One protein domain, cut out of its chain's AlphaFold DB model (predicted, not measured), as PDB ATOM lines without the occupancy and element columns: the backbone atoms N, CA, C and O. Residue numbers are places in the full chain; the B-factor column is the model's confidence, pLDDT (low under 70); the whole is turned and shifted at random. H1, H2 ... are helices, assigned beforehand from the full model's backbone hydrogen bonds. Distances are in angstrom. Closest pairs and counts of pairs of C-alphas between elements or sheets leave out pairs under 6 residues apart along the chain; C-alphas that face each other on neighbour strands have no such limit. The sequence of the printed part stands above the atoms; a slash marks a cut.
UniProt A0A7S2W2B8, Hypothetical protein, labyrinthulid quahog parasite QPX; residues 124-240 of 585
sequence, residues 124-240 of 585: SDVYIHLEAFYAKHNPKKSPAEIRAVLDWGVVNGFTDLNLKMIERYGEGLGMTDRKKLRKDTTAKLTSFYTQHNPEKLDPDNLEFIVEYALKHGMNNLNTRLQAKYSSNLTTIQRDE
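Overview. This is residues 124 to 240 of the 585 residues of the protein "Hypothetical protein" of labyrinthulid quahog parasite QPX (UniProt A0A7S2W2B8). Two helical lobes stand end to end, joined by the strand-free link of residues 170 to 177 and by a meeting of the ends of H1 and H6. In the first, H1 and H3 run almost the same way and H2 slants across them; in the second, H4 and H7 run almost the same way, H6 slants across H4, and short H8 packs on H4 away from H6. The 117 printed residues hold eight named helices, H1 to H8 in order, and no named strand: all helix. The whole is elongated, 46 by 27 by 22 A, yet only just compact, close to loose, with a radius of gyration of the C-alphas of 15.7 A.

Arrangement. H1, residues 124 to 137, touches H2, residues 143 to 156, at a steep tilt of 60 degrees; their closest C-alphas, of Tyr 127 and Leu 150, are 6.3 A apart. H2 touches H3, residues 158 to 169, with residues 149 to 153 alone, closest at the C-alphas of Gly 153 and Leu 161, 5.1 A. H3 is apart from H4, residues 178 to 196. H4 touches H5, residues 198 to 201, closest at the C-alphas of Tyr 193 and Lys 200, 6.3 A. H4 touches H6, residues 203 to 216, at a steep tilt of 60 degrees; the closest C-alphas, of Thr 186 and Val 210, are 6.2 A apart. H1 and H6 touch only at their ends, closest at the C-alphas of Ser 124 and Lys 215, 5.7 A. H6 and H7, residues 218 to 229, touch only at the corner, and only just, with 3 pairs of C-alphas within 8 A. H8, residues 233 to 239, touches H4, closest at the C-alphas of Lys 188 and Leu 233, 6.5 A. Every O i to N i+4 pair is within hydrogen-bond range in H1, H2, H3, H4, H6 and H7; H8 has 1 of 3, with 2 of 4 O i to N i+3 pairs, and H5 is too short for such a pair.

Along the chain. H1 begins at C-alpha 124 (23.765, 4.895, -38.688) and spans 19.7 A, H2 19.8 A, H3 16.0 A, H4 26.3 A, H5 5.5 A, H6 19.6 A, H7 15.8 A and H8 10.4 A, ending at C-alpha 239 (31.543, 24.370, -18.079).

Size, cuts and confidence. The two C-alphas farthest apart, of Glu 167 and Glu 199, are 47.4 A apart. The printed part has no cut and no long link. Its mean pLDDT is 83.4, with residues 174 to 178 and 235 to 240 under 70.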
ATOM      1  N   SER A 124      23.102   3.910 -39.542       74.81
ATOM      2  CA  SER A 124      23.765   4.895 -38.688       74.81
ATOM      3  C   SER A 124      22.954   5.258 -37.449       74.81
ATOM      4  O   SER A 124      23.539   5.398 -36.378       74.81
ATOM      5  N   ASP A 125      21.633   5.377 -37.570       73.38
ATOM      6  CA  ASP A 125      20.764   5.755 -36.459       73.38
ATOM      7  C   ASP A 125      20.772   4.637 -35.410       73.38
ATOM      8  O   ASP A 125      21.083   4.867 -34.239       73.38
ATOM      9  N   VAL A 126      20.559   3.388 -35.843       80.81
ATOM     10  CA  VAL A 126      20.607   2.211 -34.960       80.81
ATOM     11  C   VAL A 126      21.996   2.032 -34.348       80.81
ATOM     12  O   VAL A 126      22.112   1.721 -33.162       80.81
ATOM     13  N   TYR A 127      23.059   2.285 -35.113       85.00
ATOM     14  CA  TYR A 127      24.427   2.252 -34.604       85.00
ATOM     15  C   TYR A 127      24.651   3.276 -33.480       85.00
ATOM     16  O   TYR A 127      25.240   2.937 -32.456       85.00
ATOM     17  N   ILE A 128      24.133   4.502 -33.617       79.25
ATOM     18  CA  ILE A 128      24.208   5.532 -32.566       79.25
ATOM     19  C   ILE A 128      23.449   5.095 -31.312       79.25
ATOM     20  O   ILE A 128      23.953   5.269 -30.199       79.25
ATOM     21  N   HIS A 129      22.263   4.498 -31.471       82.31
ATOM     22  CA  HIS A 129      21.514   3.952 -30.337       82.31
ATOM     23  C   HIS A 129      22.280   2.826 -29.647       82.31
ATOM     24  O   HIS A 129      22.353   2.805 -28.422       82.31
ATOM     25  N   LEU A 130      22.902   1.930 -30.414       89.44
ATOM     26  CA  LEU A 130      23.737   0.861 -29.878       89.44
ATOM     27  C   LEU A 130      24.973   1.407 -29.148       89.44
ATOM     28  O   LEU A 130      25.287   0.919 -28.064       89.44
ATOM     29  N   GLU A 131      25.650   2.431 -29.677       89.69
ATOM     30  CA  GLU A 131      26.770   3.085 -28.986       89.69
ATOM     31  C   GLU A 131      26.332   3.697 -27.652       89.69
ATOM     32  O   GLU A 131      26.968   3.451 -26.626       89.69
ATOM     33  N   ALA A 132      25.228   4.448 -27.639       79.50
ATOM     34  CA  ALA A 132      24.691   5.041 -26.416       79.50
ATOM     35  C   ALA A 132      24.253   3.969 -25.404       79.50
ATOM     36  O   ALA A 132      24.527   4.082 -24.206       79.50
ATOM     37  N   PHE A 133      23.617   2.905 -25.891       90.62
ATOM     38  CA  PHE A 133      23.168   1.779 -25.086       90.62
ATOM     39  C   PHE A 133      24.348   1.052 -24.427       90.62
ATOM     40  O   PHE A 133      24.354   0.842 -23.213       90.62
ATOM     41  N   TYR A 134      25.391   0.722 -25.194       94.75
ATOM     42  CA  TYR A 134      26.566   0.044 -24.653       94.75
ATOM     43  C   TYR A 134      27.446   0.953 -23.800       94.75
ATOM     44  O   TYR A 134      28.001   0.472 -22.820       94.75
ATOM     45  N   ALA A 135      27.511   2.259 -24.061       87.62
ATOM     46  CA  ALA A 135      28.189   3.188 -23.157       87.62
ATOM     47  C   ALA A 135      27.594   3.155 -21.734       87.62
ATOM     48  O   ALA A 135      28.330   3.289 -20.759       87.62
ATOM     49  N   LYS A 136      26.276   2.934 -21.617       87.69
ATOM     50  CA  LYS A 136      25.563   2.805 -20.338       87.69
ATOM     51  C   LYS A 136      25.715   1.414 -19.713       87.69
ATOM     52  O   LYS A 136      25.985   1.314 -18.522       87.69
ATOM     53  N   HIS A 137      25.528   0.355 -20.502       89.88
ATOM     54  CA  HIS A 137      25.375  -1.014 -19.986       89.88
ATOM     55  C   HIS A 137      26.638  -1.879 -20.064       89.88
ATOM     56  O   HIS A 137      26.802  -2.808 -19.277       89.88
ATOM     57  N   ASN A 138      27.542  -1.609 -21.008       95.25
ATOM     58  CA  ASN A 138      28.811  -2.324 -21.156       95.25
ATOM     59  C   ASN A 138      29.876  -1.445 -21.850       95.25
ATOM     60  O   ASN A 138      30.170  -1.640 -23.035       95.25
ATOM     61  N   PRO A 139      30.491  -0.493 -21.124       93.00
ATOM     62  CA  PRO A 139      31.404   0.494 -21.706       93.00
ATOM     63  C   PRO A 139      32.726  -0.099 -22.216       93.00
ATOM     64  O   PRO A 139      33.506   0.601 -22.855       93.00
ATOM     65  N   LYS A 140      33.006  -1.381 -21.939       94.19
ATOM     66  CA  LYS A 140      34.194  -2.082 -22.453       94.19
ATOM     67  C   LYS A 140      34.021  -2.555 -23.897       94.19
ATOM     68  O   LYS A 140      35.003  -2.968 -24.506       94.19
ATOM     69  N   LYS A 141      32.796  -2.520 -24.428       95.06
ATOM     70  CA  LYS A 141      32.494  -3.013 -25.768       95.06
ATOM     71  C   LYS A 141      33.101  -2.093 -26.823       95.06
ATOM     72  O   LYS A 141      32.835  -0.895 -26.846       95.06
ATOM     73  N   SER A 142      33.937  -2.655 -27.685       94.19
ATOM     74  CA  SER A 142      34.617  -1.908 -28.740       94.19
ATOM     75  C   SER A 142      33.659  -1.535 -29.884       94.19
ATOM     76  O   SER A 142      32.685  -2.253 -30.127       94.19
ATOM     77  N   PRO A 143      33.942  -0.471 -30.660       89.31
ATOM     78  CA  PRO A 143      33.136  -0.101 -31.829       89.31
ATOM     79  C   PRO A 143      32.931  -1.245 -32.838       89.31
ATOM     80  O   PRO A 143      31.854  -1.380 -33.411       89.31
ATOM     81  N   ALA A 144      33.933  -2.115 -33.018       90.88
ATOM     82  CA  ALA A 144      33.834  -3.281 -33.901       90.88
ATOM     83  C   ALA A 144      32.817  -4.318 -33.392       90.88
ATOM     84  O   ALA A 144      32.034  -4.858 -34.169       90.88
ATOM     85  N   GLU A 145      32.775  -4.561 -32.081       94.44
ATOM     86  CA  GLU A 145      31.781  -5.451 -31.471       94.44
ATOM     87  C   GLU A 145      30.374  -4.846 -31.493       94.44
ATOM     88  O   GLU A 145      29.389  -5.578 -31.582       94.44
ATOM     89  N   ILE A 146      30.260  -3.517 -31.410       94.19
ATOM     90  CA  ILE A 146      28.986  -2.806 -31.575       94.19
ATOM     91  C   ILE A 146      28.499  -2.939 -33.024       94.19
ATOM     92  O   ILE A 146      27.324  -3.230 -33.242       94.19
ATOM     93  N   ARG A 147      29.404  -2.824 -34.008       90.06
ATOM     94  CA  ARG A 147      29.102  -3.053 -35.430       90.06
ATOM     95  C   ARG A 147      28.601  -4.475 -35.678       90.06
ATOM     96  O   ARG A 147      27.547  -4.634 -36.267       90.06
ATOM     97  N   ALA A 148      29.260  -5.489 -35.121       90.56
ATOM     98  CA  ALA A 148      28.814  -6.877 -35.258       90.56
ATOM     99  C   ALA A 148      27.398  -7.117 -34.692       90.56
ATOM    100  O   ALA A 148      26.652  -7.961 -35.184       90.56
ATOM    101  N   VAL A 149      27.006  -6.372 -33.651       93.88
ATOM    102  CA  VAL A 149      25.637  -6.411 -33.119       93.88
ATOM    103  C   VAL A 149      24.644  -5.715 -34.050       93.88
ATOM    104  O   VAL A 149      23.528  -6.209 -34.201       93.88
ATOM    105  N   LEU A 150      25.035  -4.599 -34.670       89.94
ATOM    106  CA  LEU A 150      24.235  -3.949 -35.705       89.94
ATOM    107  C   LEU A 150      24.024  -4.889 -36.894       89.94
ATOM    108  O   LEU A 150      22.881  -5.098 -37.280       89.94
ATOM    109  N   ASP A 151      25.094  -5.498 -37.405       83.38
ATOM    110  CA  ASP A 151      25.046  -6.434 -38.534       83.38
ATOM    111  C   ASP A 151      24.115  -7.615 -38.215       83.38
ATOM    112  O   ASP A 151      23.296  -8.024 -39.036       83.38
ATOM    113  N   TRP A 152      24.156  -8.117 -36.974       91.00
ATOM    114  CA  TRP A 152      23.200  -9.120 -36.505       91.00
ATOM    115  C   TRP A 152      21.752  -8.606 -36.541       91.00
ATOM    116  O   TRP A 152      20.860  -9.343 -36.956       91.00
ATOM    117  N   GLY A 153      21.510  -7.358 -36.135       85.69
ATOM    118  CA  GLY A 153      20.190  -6.724 -36.194       85.69
ATOM    119  C   GLY A 153      19.685  -6.469 -37.615       85.69
ATOM    120  O   GLY A 153      18.490  -6.586 -37.843       85.69
ATOM    121  N   VAL A 154      20.571  -6.192 -38.575       76.25
ATOM    122  CA  VAL A 154      20.209  -6.073 -39.998       76.25
ATOM    123  C   VAL A 154      19.713  -7.417 -40.537       76.25
ATOM    124  O   VAL A 154      18.685  -7.472 -41.201       76.25
ATOM    125  N   VAL A 155      20.397  -8.511 -40.188       73.75
ATOM    126  CA  VAL A 155      20.036  -9.862 -40.650       73.75
ATOM    127  C   VAL A 155      18.773 -10.400 -39.969       73.75
ATOM    128  O   VAL A 155      17.962 -11.058 -40.613       73.75
ATOM    129  N   ASN A 156      18.608 -10.159 -38.664       76.19
ATOM    130  CA  ASN A 156      17.531 -10.767 -37.865       76.19
ATOM    131  C   ASN A 156      16.338  -9.823 -37.633       76.19
ATOM    132  O   ASN A 156      15.311 -10.250 -37.125       76.19
ATOM    133  N   GLY A 157      16.455  -8.551 -38.006       76.25
ATOM    134  CA  GLY A 157      15.475  -7.514 -37.707       76.25
ATOM    135  C   GLY A 157      15.772  -6.770 -36.402       76.25
ATOM    136  O   GLY A 157      16.227  -7.330 -35.395       76.25
ATOM    137  N   PHE A 158      15.493  -5.465 -36.398       79.94
ATOM    138  CA  PHE A 158      15.773  -4.612 -35.240       79.94
ATOM    139  C   PHE A 158      14.849  -4.877 -34.043       79.94
ATOM    140  O   PHE A 158      15.237  -4.586 -32.912       79.94
ATOM    141  N   THR A 159      13.678  -5.485 -34.251       72.31
ATOM    142  CA  THR A 159      12.815  -5.935 -33.144       72.31
ATOM    143  C   THR A 159      13.477  -7.041 -32.343       72.31
ATOM    144  O   THR A 159      13.563  -6.935 -31.121       72.31
ATOM    145  N   ASP A 160      14.020  -8.055 -33.017       80.44
ATOM    146  CA  ASP A 160      14.741  -9.144 -32.356       80.44
ATOM    147  C   ASP A 160      16.018  -8.628 -31.688       80.44
ATOM    148  O   ASP A 160      16.368  -9.049 -30.585       80.44
ATOM    149  N   LEU A 161      16.684  -7.642 -32.299       87.25
ATOM    150  CA  LEU A 161      17.797  -6.937 -31.664       87.25
ATOM    151  C   LEU A 161      17.361  -6.251 -30.369       87.25
ATOM    152  O   LEU A 161      18.035  -6.389 -29.348       87.25
ATOM    153  N   ASN A 162      16.242  -5.534 -30.401       80.62
ATOM    154  CA  ASN A 162      15.711  -4.833 -29.245       80.62
ATOM    155  C   ASN A 162      15.290  -5.805 -28.131       80.62
ATOM    156  O   ASN A 162      15.672  -5.608 -26.978       80.62
ATOM    157  N   LEU A 163      14.592  -6.895 -28.468       79.56
ATOM    158  CA  LEU A 163      14.232  -7.959 -27.523       79.56
ATOM    159  C   LEU A 163      15.474  -8.581 -26.883       79.56
ATOM    160  O   LEU A 163      15.518  -8.747 -25.668       79.56
ATOM    161  N   LYS A 164      16.522  -8.832 -27.670       89.06
ATOM    162  CA  LYS A 164      17.801  -9.356 -27.174       89.06
ATOM    163  C   LYS A 164      18.519  -8.379 -26.240       89.06
ATOM    164  O   LYS A 164      19.206  -8.811 -25.314       89.06
ATOM    165  N   MET A 165      18.377  -7.068 -26.460       90.69
ATOM    166  CA  MET A 165      18.874  -6.059 -25.516       90.69
ATOM    167  C   MET A 165      18.065  -6.060 -24.213       90.69
ATOM    168  O   MET A 165      18.671  -6.081 -23.142       90.69
ATOM    169  N   ILE A 166      16.731  -6.139 -24.294       79.19
ATOM    170  CA  ILE A 166      15.843  -6.228 -23.122       79.19
ATOM    171  C   ILE A 166      16.147  -7.484 -22.305       79.19
ATOM    172  O   ILE A 166      16.308  -7.399 -21.093       79.19
ATOM    173  N   GLU A 167      16.272  -8.640 -22.950       83.62
ATOM    174  CA  GLU A 167      16.563  -9.910 -22.283       83.62
ATOM    175  C   GLU A 167      17.908  -9.863 -21.546       83.62
ATOM    176  O   GLU A 167      18.021 -10.311 -20.406       83.62
ATOM    177  N   ARG A 168      18.936  -9.285 -22.179       92.62
ATOM    178  CA  ARG A 168      20.302  -9.305 -21.647       92.62
ATOM    179  C   ARG A 168      20.593  -8.203 -20.628       92.62
ATOM    180  O   ARG A 168      21.451  -8.404 -19.771       92.62
ATOM    181  N   TYR A 169      19.928  -7.052 -20.728       89.31
ATOM    182  CA  TYR A 169      20.233  -5.861 -19.921       89.31
ATOM    183  C   TYR A 169      19.016  -5.271 -19.189       89.31
ATOM    184  O   TYR A 169      19.164  -4.302 -18.448       89.31
ATOM    185  N   GLY A 170      17.815  -5.826 -19.375       83.06
ATOM    186  CA  GLY A 170      16.571  -5.334 -18.772       83.06
ATOM    187  C   GLY A 170      16.008  -4.058 -19.410       83.06
ATOM    188  O   GLY A 170      15.026  -3.512 -18.914       83.06
ATOM    189  N   GLU A 171      16.617  -3.565 -20.490       80.94
ATOM    190  CA  GLU A 171      16.248  -2.328 -21.186       80.94
ATOM    191  C   GLU A 171      16.478  -2.499 -22.695       80.94
ATOM    192  O   GLU A 171      17.445  -3.138 -23.111       80.94
ATOM    193  N   GLY A 172      15.591  -1.942 -23.519       83.75
ATOM    194  CA  GLY A 172      15.729  -1.972 -24.976       83.75
ATOM    195  C   GLY A 172      16.628  -0.862 -25.520       83.75
ATOM    196  O   GLY A 172      17.035   0.052 -24.802       83.75
ATOM    197  N   LEU A 173      16.891  -0.908 -26.825       78.25
ATOM    198  CA  LEU A 173      17.362   0.233 -27.604       78.25
ATOM    199  C   LEU A 173      16.247   1.281 -27.595       78.25
ATOM    200  O   LEU A 173      15.362   1.278 -28.444       78.25
ATOM    201  N   GLY A 174      16.235   2.130 -26.566       63.25
ATOM    202  CA  GLY A 174      15.247   3.192 -26.437       63.25
ATOM    203  C   GLY A 174      15.155   3.997 -27.733       63.25
ATOM    204  O   GLY A 174      16.170   4.422 -28.286       63.25
ATOM    205  N   MET A 175      13.931   4.205 -28.213       57.91
ATOM    206  CA  MET A 175      13.648   5.082 -29.344       57.91
ATOM    207  C   MET A 175      13.928   6.527 -28.930       57.91
ATOM    208  O   MET A 175      13.057   7.219 -28.401       57.91
ATOM    209  N   THR A 176      15.160   7.001 -29.114       55.78
ATOM    210  CA  THR A 176      15.434   8.434 -28.979       55.78
ATOM    211  C   THR A 176      14.732   9.128 -30.140       55.78
ATOM    212  O   THR A 176      15.152   8.986 -31.281       55.78
ATOM    213  N   ASP A 177      13.648   9.851 -29.854       62.34
ATOM    214  CA  ASP A 177      12.938  10.682 -30.830       62.34
ATOM    215  C   ASP A 177      13.953  11.497 -31.657       62.34
ATOM    216  O   ASP A 177      14.665  12.338 -31.104       62.34
ATOM    217  N   ARG A 178      14.051  11.231 -32.971       65.00
ATOM    218  CA  ARG A 178      15.005  11.889 -33.886       65.00
ATOM    219  C   ARG A 178      14.885  13.405 -33.792       65.00
ATOM    220  O   ARG A 178      15.894  14.105 -33.791       65.00
ATOM    221  N   LYS A 179      13.664  13.918 -33.614       71.62
ATOM    222  CA  LYS A 179      13.395  15.346 -33.425       71.62
ATOM    223  C   LYS A 179      13.997  15.864 -32.121       71.62
ATOM    224  O   LYS A 179      14.592  16.943 -32.107       71.62
ATOM    225  N   LYS A 180      13.894  15.088 -31.039       74.06
ATOM    226  CA  LYS A 180      14.541  15.379 -29.753       74.06
ATOM    227  C   LYS A 180      16.066  15.305 -29.866       74.06
ATOM    228  O   LYS A 180      16.732  16.244 -29.450       74.06
ATOM    229  N   LEU A 181      16.618  14.256 -30.480       75.56
ATOM    230  CA  LEU A 181      18.064  14.085 -30.659       75.56
ATOM    231  C   LEU A 181      18.666  15.207 -31.511       75.56
ATOM    232  O   LEU A 181      19.705  15.763 -31.157       75.56
ATOM    233  N   ARG A 182      17.991  15.577 -32.603       85.00
ATOM    234  CA  ARG A 182      18.345  16.715 -33.454       85.00
ATOM    235  C   ARG A 182      18.351  18.000 -32.639       85.00
ATOM    236  O   ARG A 182      19.382  18.653 -32.571       85.00
ATOM    237  N   LYS A 183      17.258  18.298 -31.926       85.44
ATOM    238  CA  LYS A 183      17.143  19.478 -31.053       85.44
ATOM    239  C   LYS A 183      18.249  19.539 -29.994       85.44
ATOM    240  O   LYS A 183      18.845  20.597 -29.802       85.44
ATOM    241  N   ASP A 184      18.542  18.423 -29.332       81.19
ATOM    242  CA  ASP A 184      19.588  18.338 -28.311       81.19
ATOM    243  C   ASP A 184      20.982  18.532 -28.926       81.19
ATOM    244  O   ASP A 184      21.832  19.213 -28.351       81.19
ATOM    245  N   THR A 185      21.218  17.975 -30.114       87.12
ATOM    246  CA  THR A 185      22.481  18.120 -30.850       87.12
ATOM    247  C   THR A 185      22.682  19.554 -31.325       87.12
ATOM    248  O   THR A 185      23.753  20.120 -31.103       87.12
ATOM    249  N   THR A 186      21.640  20.174 -31.889       93.19
ATOM    250  CA  THR A 186      21.620  21.595 -32.250       93.19
ATOM    251  C   THR A 186      21.949  22.451 -31.032       93.19
ATOM    252  O   THR A 186      22.865  23.260 -31.103       93.19
ATOM    253  N   ALA A 187      21.293  22.226 -29.887       89.06
ATOM    254  CA  ALA A 187      21.544  22.994 -28.668       89.06
ATOM    255  C   ALA A 187      23.004  22.885 -28.188       89.06
ATOM    256  O   ALA A 187      23.627  23.902 -27.873       89.06
ATOM    257  N   LYS A 188      23.579  21.673 -28.184       88.94
ATOM    258  CA  LYS A 188      24.989  21.454 -27.813       88.94
ATOM    259  C   LYS A 188      25.949  22.152 -28.774       88.94
ATOM    260  O   LYS A 188      26.921  22.760 -28.334       88.94
ATOM    261  N   LEU A 189      25.688  22.073 -30.079       93.12
ATOM    262  CA  LEU A 189      26.525  22.706 -31.097       93.12
ATOM    263  C   LEU A 189      26.426  24.228 -31.068       93.12
ATOM    264  O   LEU A 189      27.447  24.897 -31.207       93.12
ATOM    265  N   THR A 190      25.234  24.778 -30.836       93.81
ATOM    266  CA  THR A 190      25.042  26.218 -30.649       93.81
ATOM    267  C   THR A 190      25.866  26.716 -29.468       93.81
ATOM    268  O   THR A 190      26.620  27.676 -29.616       93.81
ATOM    269  N   SER A 191      25.783  26.042 -28.316       87.19
ATOM    270  CA  SER A 191      26.602  26.385 -27.149       87.19
ATOM    271  C   SER A 191      28.100  26.339 -27.477       87.19
ATOM    272  O   SER A 191      28.820  27.320 -27.275       87.19
ATOM    273  N   PHE A 192      28.552  25.247 -28.099       94.50
ATOM    274  CA  PHE A 192      29.952  25.059 -28.466       94.50
ATOM    275  C   PHE A 192      30.479  26.154 -29.395       94.50
ATOM    276  O   PHE A 192      31.523  26.758 -29.134       94.50
ATOM    277  N   TYR A 193      29.764  26.440 -30.482       95.75
ATOM    278  CA  TYR A 193      30.210  27.433 -31.452       95.75
ATOM    279  C   TYR A 193      30.083  28.861 -30.936       95.75
ATOM    280  O   TYR A 193      30.922  29.683 -31.285       95.75
ATOM    281  N   THR A 194      29.150  29.149 -30.026       92.94
ATOM    282  CA  THR A 194      29.099  30.457 -29.354       92.94
ATOM    283  C   THR A 194      30.406  30.767 -28.616       92.94
ATOM    284  O   THR A 194      30.845  31.914 -28.611       92.94
ATOM    285  N   GLN A 195      31.056  29.758 -28.028       90.69
ATOM    286  CA  GLN A 195      32.313  29.942 -27.293       90.69
ATOM    287  C   GLN A 195      33.552  29.912 -28.196       90.69
ATOM    288  O   GLN A 195      34.490  30.676 -27.977       90.69
ATOM    289  N   HIS A 196      33.579  29.035 -29.203       91.25
ATOM    290  CA  HIS A 196      34.795  28.786 -29.985       91.25
ATOM    291  C   HIS A 196      34.829  29.458 -31.361       91.25
ATOM    292  O   HIS A 196      35.916  29.771 -31.846       91.25
ATOM    293  N   ASN A 197      33.685  29.621 -32.033       93.88
ATOM    294  CA  ASN A 197      33.605  30.234 -33.362       93.88
ATOM    295  C   ASN A 197      32.155  30.656 -33.701       93.88
ATOM    296  O   ASN A 197      31.431  29.875 -34.325       93.88
ATOM    297  N   PRO A 198      31.725  31.874 -33.321       93.62
ATOM    298  CA  PRO A 198      30.351  32.334 -33.532       93.62
ATOM    299  C   PRO A 198      29.948  32.437 -35.009       93.62
ATOM    300  O   PRO A 198      28.775  32.285 -35.327       93.62
ATOM    301  N   GLU A 199      30.901  32.635 -35.925       88.75
ATOM    302  CA  GLU A 199      30.637  32.711 -37.372       88.75
ATOM    303  C   GLU A 199      30.122  31.377 -37.943       88.75
ATOM    304  O   GLU A 199      29.485  31.342 -38.992       88.75
ATOM    305  N   LYS A 200      30.354  30.263 -37.235       86.56
ATOM    306  CA  LYS A 200      29.828  28.931 -37.576       86.56
ATOM    307  C   LYS A 200      28.374  28.705 -37.142       86.56
ATOM    308  O   LYS A 200      27.840  27.647 -37.459       86.56
ATOM    309  N   LEU A 201      27.746  29.658 -36.444       89.81
ATOM    310  CA  LEU A 201      26.334  29.595 -36.029       89.81
ATOM    311  C   LEU A 201      25.343  29.946 -37.144       89.81
ATOM    312  O   LEU A 201      24.142  30.024 -36.888       89.81
ATOM    313  N   ASP A 202      25.833  30.155 -38.362       93.12
ATOM    314  CA  ASP A 202      24.984  30.230 -39.540       93.12
ATOM    315  C   ASP A 202      24.050  28.995 -39.607       93.12
ATOM    316  O   ASP A 202      24.538  27.866 -39.464       93.12
ATOM    317  N   PRO A 203      22.723  29.183 -39.771       90.75
ATOM    318  CA  PRO A 203      21.748  28.095 -39.713       90.75
ATOM    319  C   PRO A 203      22.051  26.939 -40.669       90.75
ATOM    320  O   PRO A 203      21.900  25.784 -40.273       90.75
ATOM    321  N   ASP A 204      22.539  27.230 -41.876       88.75
ATOM    322  CA  ASP A 204      22.810  26.213 -42.895       88.75
ATOM    323  C   ASP A 204      24.053  25.393 -42.524       88.75
ATOM    324  O   ASP A 204      24.079  24.166 -42.654       88.75
ATOM    325  N   ASN A 205      25.081  26.052 -41.977       89.56
ATOM    326  CA  ASN A 205      26.260  25.366 -41.446       89.56
ATOM    327  C   ASN A 205      25.928  24.509 -40.222       89.56
ATOM    328  O   ASN A 205      26.435  23.392 -40.097       89.56
ATOM    329  N   LEU A 206      25.107  25.028 -39.306       92.31
ATOM    330  CA  LEU A 206      24.714  24.309 -38.098       92.31
ATOM    331  C   LEU A 206      23.909  23.059 -38.462       92.31
ATOM    332  O   LEU A 206      24.197  21.982 -37.946       92.31
ATOM    333  N   GLU A 207      22.969  23.190 -39.395       91.44
ATOM    334  CA  GLU A 207      22.165  22.085 -39.909       91.44
ATOM    335  C   GLU A 207      23.039  21.012 -40.569       91.44
ATOM    336  O   GLU A 207      22.909  19.831 -40.249       91.44
ATOM    337  N   PHE A 208      24.002  21.406 -41.409       92.81
ATOM    338  CA  PHE A 208      24.951  20.469 -42.015       92.81
ATOM    339  C   PHE A 208      25.742  19.677 -40.963       92.81
ATOM    340  O   PHE A 208      25.969  18.475 -41.114       92.81
ATOM    341  N   ILE A 209      26.171  20.331 -39.880       92.31
ATOM    342  CA  ILE A 209      26.944  19.683 -38.813       92.31
ATOM    343  C   ILE A 209      26.047  18.785 -37.953       92.31
ATOM    344  O   ILE A 209      26.494  17.717 -37.536       92.31
ATOM    345  N   VAL A 210      24.795  19.180 -37.712       91.50
ATOM    346  CA  VAL A 210      23.796  18.345 -37.033       91.50
ATOM    347  C   VAL A 210      23.507  17.094 -37.862       91.50
ATOM    348  O   VAL A 210      23.590  15.995 -37.325       91.50
ATOM    349  N   GLU A 211      23.273  17.224 -39.169       84.25
ATOM    350  CA  GLU A 211      23.099  16.080 -40.074       84.25
ATOM    351  C   GLU A 211      24.345  15.193 -40.119       84.25
ATOM    352  O   GLU A 211      24.249  13.969 -40.049       84.25
ATOM    353  N   TYR A 212      25.540  15.788 -40.134       86.19
ATOM    354  CA  TYR A 212      26.782  15.031 -40.010       86.19
ATOM    355  C   TYR A 212      26.840  14.243 -38.690       86.19
ATOM    356  O   TYR A 212      27.248  13.081 -38.684       86.19
ATOM    357  N   ALA A 213      26.426  14.848 -37.573       82.00
ATOM    358  CA  ALA A 213      26.396  14.211 -36.258       82.00
ATOM    359  C   ALA A 213      25.404  13.044 -36.197       82.00
ATOM    360  O   ALA A 213      25.721  12.002 -35.627       82.00
ATOM    361  N   LEU A 214      24.224  13.222 -36.791       76.50
ATOM    362  CA  LEU A 214      23.183  12.200 -36.868       76.50
ATOM    363  C   LEU A 214      23.596  11.059 -37.806       76.50
ATOM    364  O   LEU A 214      23.371   9.898 -37.498       76.50
ATOM    365  N   LYS A 215      24.283  11.359 -38.909       72.94
ATOM    366  CA  LYS A 215      24.727  10.347 -39.875       72.94
ATOM    367  C   LYS A 215      25.968   9.571 -39.433       72.94
ATOM    368  O   LYS A 215      26.119   8.395 -39.747       72.94
ATOM    369  N   HIS A 216      26.908  10.227 -38.756       70.94
ATOM    370  CA  HIS A 216      28.213   9.640 -38.427       70.94
ATOM    371  C   HIS A 216      28.426   9.407 -36.929       70.94
ATOM    372  O   HIS A 216      29.462   8.866 -36.541       70.94
ATOM    373  N   GLY A 217      27.474   9.798 -36.088       72.00
ATOM    374  CA  GLY A 217      27.546   9.675 -34.640       72.00
ATOM    375  C   GLY A 217      28.287  10.819 -33.947       72.00
ATOM    376  O   GLY A 217      29.236  11.423 -34.461       72.00
ATOM    377  N   MET A 218      27.873  11.083 -32.704       80.38
ATOM    378  CA  MET A 218      28.412  12.162 -31.867       80.38
ATOM    379  C   MET A 218      29.896  11.984 -31.528       80.38
ATOM    380  O   MET A 218      30.603  12.972 -31.347       80.38
ATOM    381  N   ASN A 219      30.397  10.748 -31.481       72.62
ATOM    382  CA  ASN A 219      31.804  10.458 -31.199       72.62
ATOM    383  C   ASN A 219      32.736  10.940 -32.321       72.62
ATOM    384  O   ASN A 219      33.780  11.546 -32.053       72.62
ATOM    385  N   ASN A 220      32.333  10.746 -33.580       76.38
ATOM    386  CA  ASN A 220      33.086  11.232 -34.738       76.38
ATOM    387  C   ASN A 220      33.110  12.760 -34.779       76.38
ATOM    388  O   ASN A 220      34.165  13.366 -34.991       76.38
ATOM    389  N   LEU A 221      31.965  13.392 -34.508       88.56
ATOM    390  CA  LEU A 221      31.885  14.841 -34.376       88.56
ATOM    391  C   LEU A 221      32.786  15.349 -33.240       88.56
ATOM    392  O   LEU A 221      33.607  16.233 -33.472       88.56
ATOM    393  N   ASN A 222      32.715  14.752 -32.048       87.12
ATOM    394  CA  ASN A 222      33.561  15.116 -30.909       87.12
ATOM    395  C   ASN A 222      35.054  14.981 -31.217       87.12
ATOM    396  O   ASN A 222      35.822  15.862 -30.850       87.12
ATOM    397  N   THR A 223      35.464  13.929 -31.927       82.62
ATOM    398  CA  THR A 223      36.861  13.736 -32.343       82.62
ATOM    399  C   THR A 223      37.321  14.856 -33.274       82.62
ATOM    400  O   THR A 223      38.407  15.409 -33.093       82.62
ATOM    401  N   ARG A 224      36.483  15.253 -34.242       92.19
ATOM    402  CA  ARG A 224      36.789  16.363 -35.161       92.19
ATOM    403  C   ARG A 224      36.842  17.708 -34.445       92.19
ATOM    404  O   ARG A 224      37.738  18.504 -34.721       92.19
ATOM    405  N   LEU A 225      35.910  17.953 -33.527       92.81
ATOM    406  CA  LEU A 225      35.906  19.163 -32.708       92.81
ATOM    407  C   LEU A 225      37.152  19.215 -31.819       92.81
ATOM    408  O   LEU A 225      37.854  20.222 -31.844       92.81
ATOM    409  N   GLN A 226      37.502  18.107 -31.160       92.19
ATOM    410  CA  GLN A 226      38.701  17.995 -30.327       92.19
ATOM    411  C   GLN A 226      39.972  18.263 -31.132       92.19
ATOM    412  O   GLN A 226      40.838  18.999 -30.676       92.19
ATOM    413  N   ALA A 227      40.089  17.700 -32.336       90.00
ATOM    414  CA  ALA A 227      41.254  17.920 -33.188       90.00
ATOM    415  C   ALA A 227      41.380  19.384 -33.642       90.00
ATOM    416  O   ALA A 227      42.488  19.900 -33.749       90.00
ATOM    417  N   LYS A 228      40.253  20.057 -33.906       94.56
ATOM    418  CA  LYS A 228      40.241  21.419 -34.452       94.56
ATOM    419  C   LYS A 228      40.328  22.514 -33.388       94.56
ATOM    420  O   LYS A 228      41.000  23.515 -33.607       94.56
ATOM    421  N   TYR A 229      39.636  22.342 -32.268       90.06
ATOM    422  CA  TYR A 229      39.472  23.361 -31.228       90.06
ATOM    423  C   TYR A 229      40.152  22.982 -29.909       90.06
ATOM    424  O   TYR A 229      40.123  23.762 -28.965       90.06
ATOM    425  N   SER A 230      40.758  21.789 -29.817       89.50
ATOM    426  CA  SER A 230      41.252  21.216 -28.554       89.50
ATOM    427  C   SER A 230      40.170  21.055 -27.469       89.50
ATOM    428  O   SER A 230      40.499  20.784 -26.315       89.50
ATOM    429  N   SER A 231      38.888  21.148 -27.840       88.50
ATOM    430  CA  SER A 231      37.710  20.891 -27.007       88.50
ATOM    431  C   SER A 231      36.651  20.131 -27.818       88.50
ATOM    432  O   SER A 231      36.651  20.146 -29.048       88.50
ATOM    433  N   ASN A 232      35.726  19.457 -27.144       91.56
ATOM    434  CA  ASN A 232      34.588  18.757 -27.742       91.56
ATOM    435  C   ASN A 232      33.274  19.068 -26.992       91.56
ATOM    436  O   ASN A 232      33.264  19.789 -25.990       91.56
ATOM    437  N   LEU A 233      32.147  18.515 -27.453       85.12
ATOM    438  CA  LEU A 233      30.826  18.824 -26.889       85.12
ATOM    439  C   LEU A 233      30.654  18.315 -25.450       85.12
ATOM    440  O   LEU A 233      29.827  18.842 -24.716       85.12
ATOM    441  N   THR A 234      31.428  17.311 -25.023       77.69
ATOM    442  CA  THR A 234      31.373  16.787 -23.644       77.69
ATOM    443  C   THR A 234      32.188  17.627 -22.662       77.69
ATOM    444  O   THR A 234      31.808  17.734 -21.499       77.69
ATOM    445  N   THR A 235      33.267  18.274 -23.119       66.81
ATOM    446  CA  THR A 235      34.046  19.221 -22.302       66.81
ATOM    447  C   THR A 235      33.261  20.489 -21.989       66.81
ATOM    448  O   THR A 235      33.244  20.902 -20.838       66.81
ATOM    449  N   ILE A 236      32.518  21.043 -22.952       56.12
ATOM    450  CA  ILE A 236      31.731  22.271 -22.725       56.12
ATOM    451  C   ILE A 236      30.520  22.014 -21.829       56.12
ATOM    452  O   ILE A 236      30.147  22.871 -21.036       56.12
ATOM    453  N   GLN A 237      29.942  20.806 -21.860       51.81
ATOM    454  CA  GLN A 237      28.889  20.441 -20.909       51.81
ATOM    455  C   GLN A 237      29.358  20.437 -19.446       51.81
ATOM    456  O   GLN A 237      28.508  20.513 -18.562       51.81
ATOM    457  N   ARG A 238      30.668  20.360 -19.163       48.78
ATOM    458  CA  ARG A 238      31.187  20.546 -17.798       48.78
ATOM    459  C   ARG A 238      31.206  22.020 -17.395       48.78
ATOM    460  O   ARG A 238      30.773  22.314 -16.289       48.78
ATOM    461  N   ASP A 239      31.559  22.917 -18.313       42.25
ATOM    462  CA  ASP A 239      31.543  24.370 -18.079       42.25
ATOM    463  C   ASP A 239      30.108  24.947 -18.049       42.25
ATOM    464  O   ASP A 239      29.837  25.959 -17.401       42.25
ATOM    465  N   GLU A 240      29.152  24.286 -18.716       41.88
ATOM    466  CA  GLU A 240      27.730  24.662 -18.747       41.88
ATOM    467  C   GLU A 240      26.836  23.959 -17.722       41.88
ATOM    468  O   GLU A 240      25.661  24.336 -17.600       41.88
TER     469      GLU A 240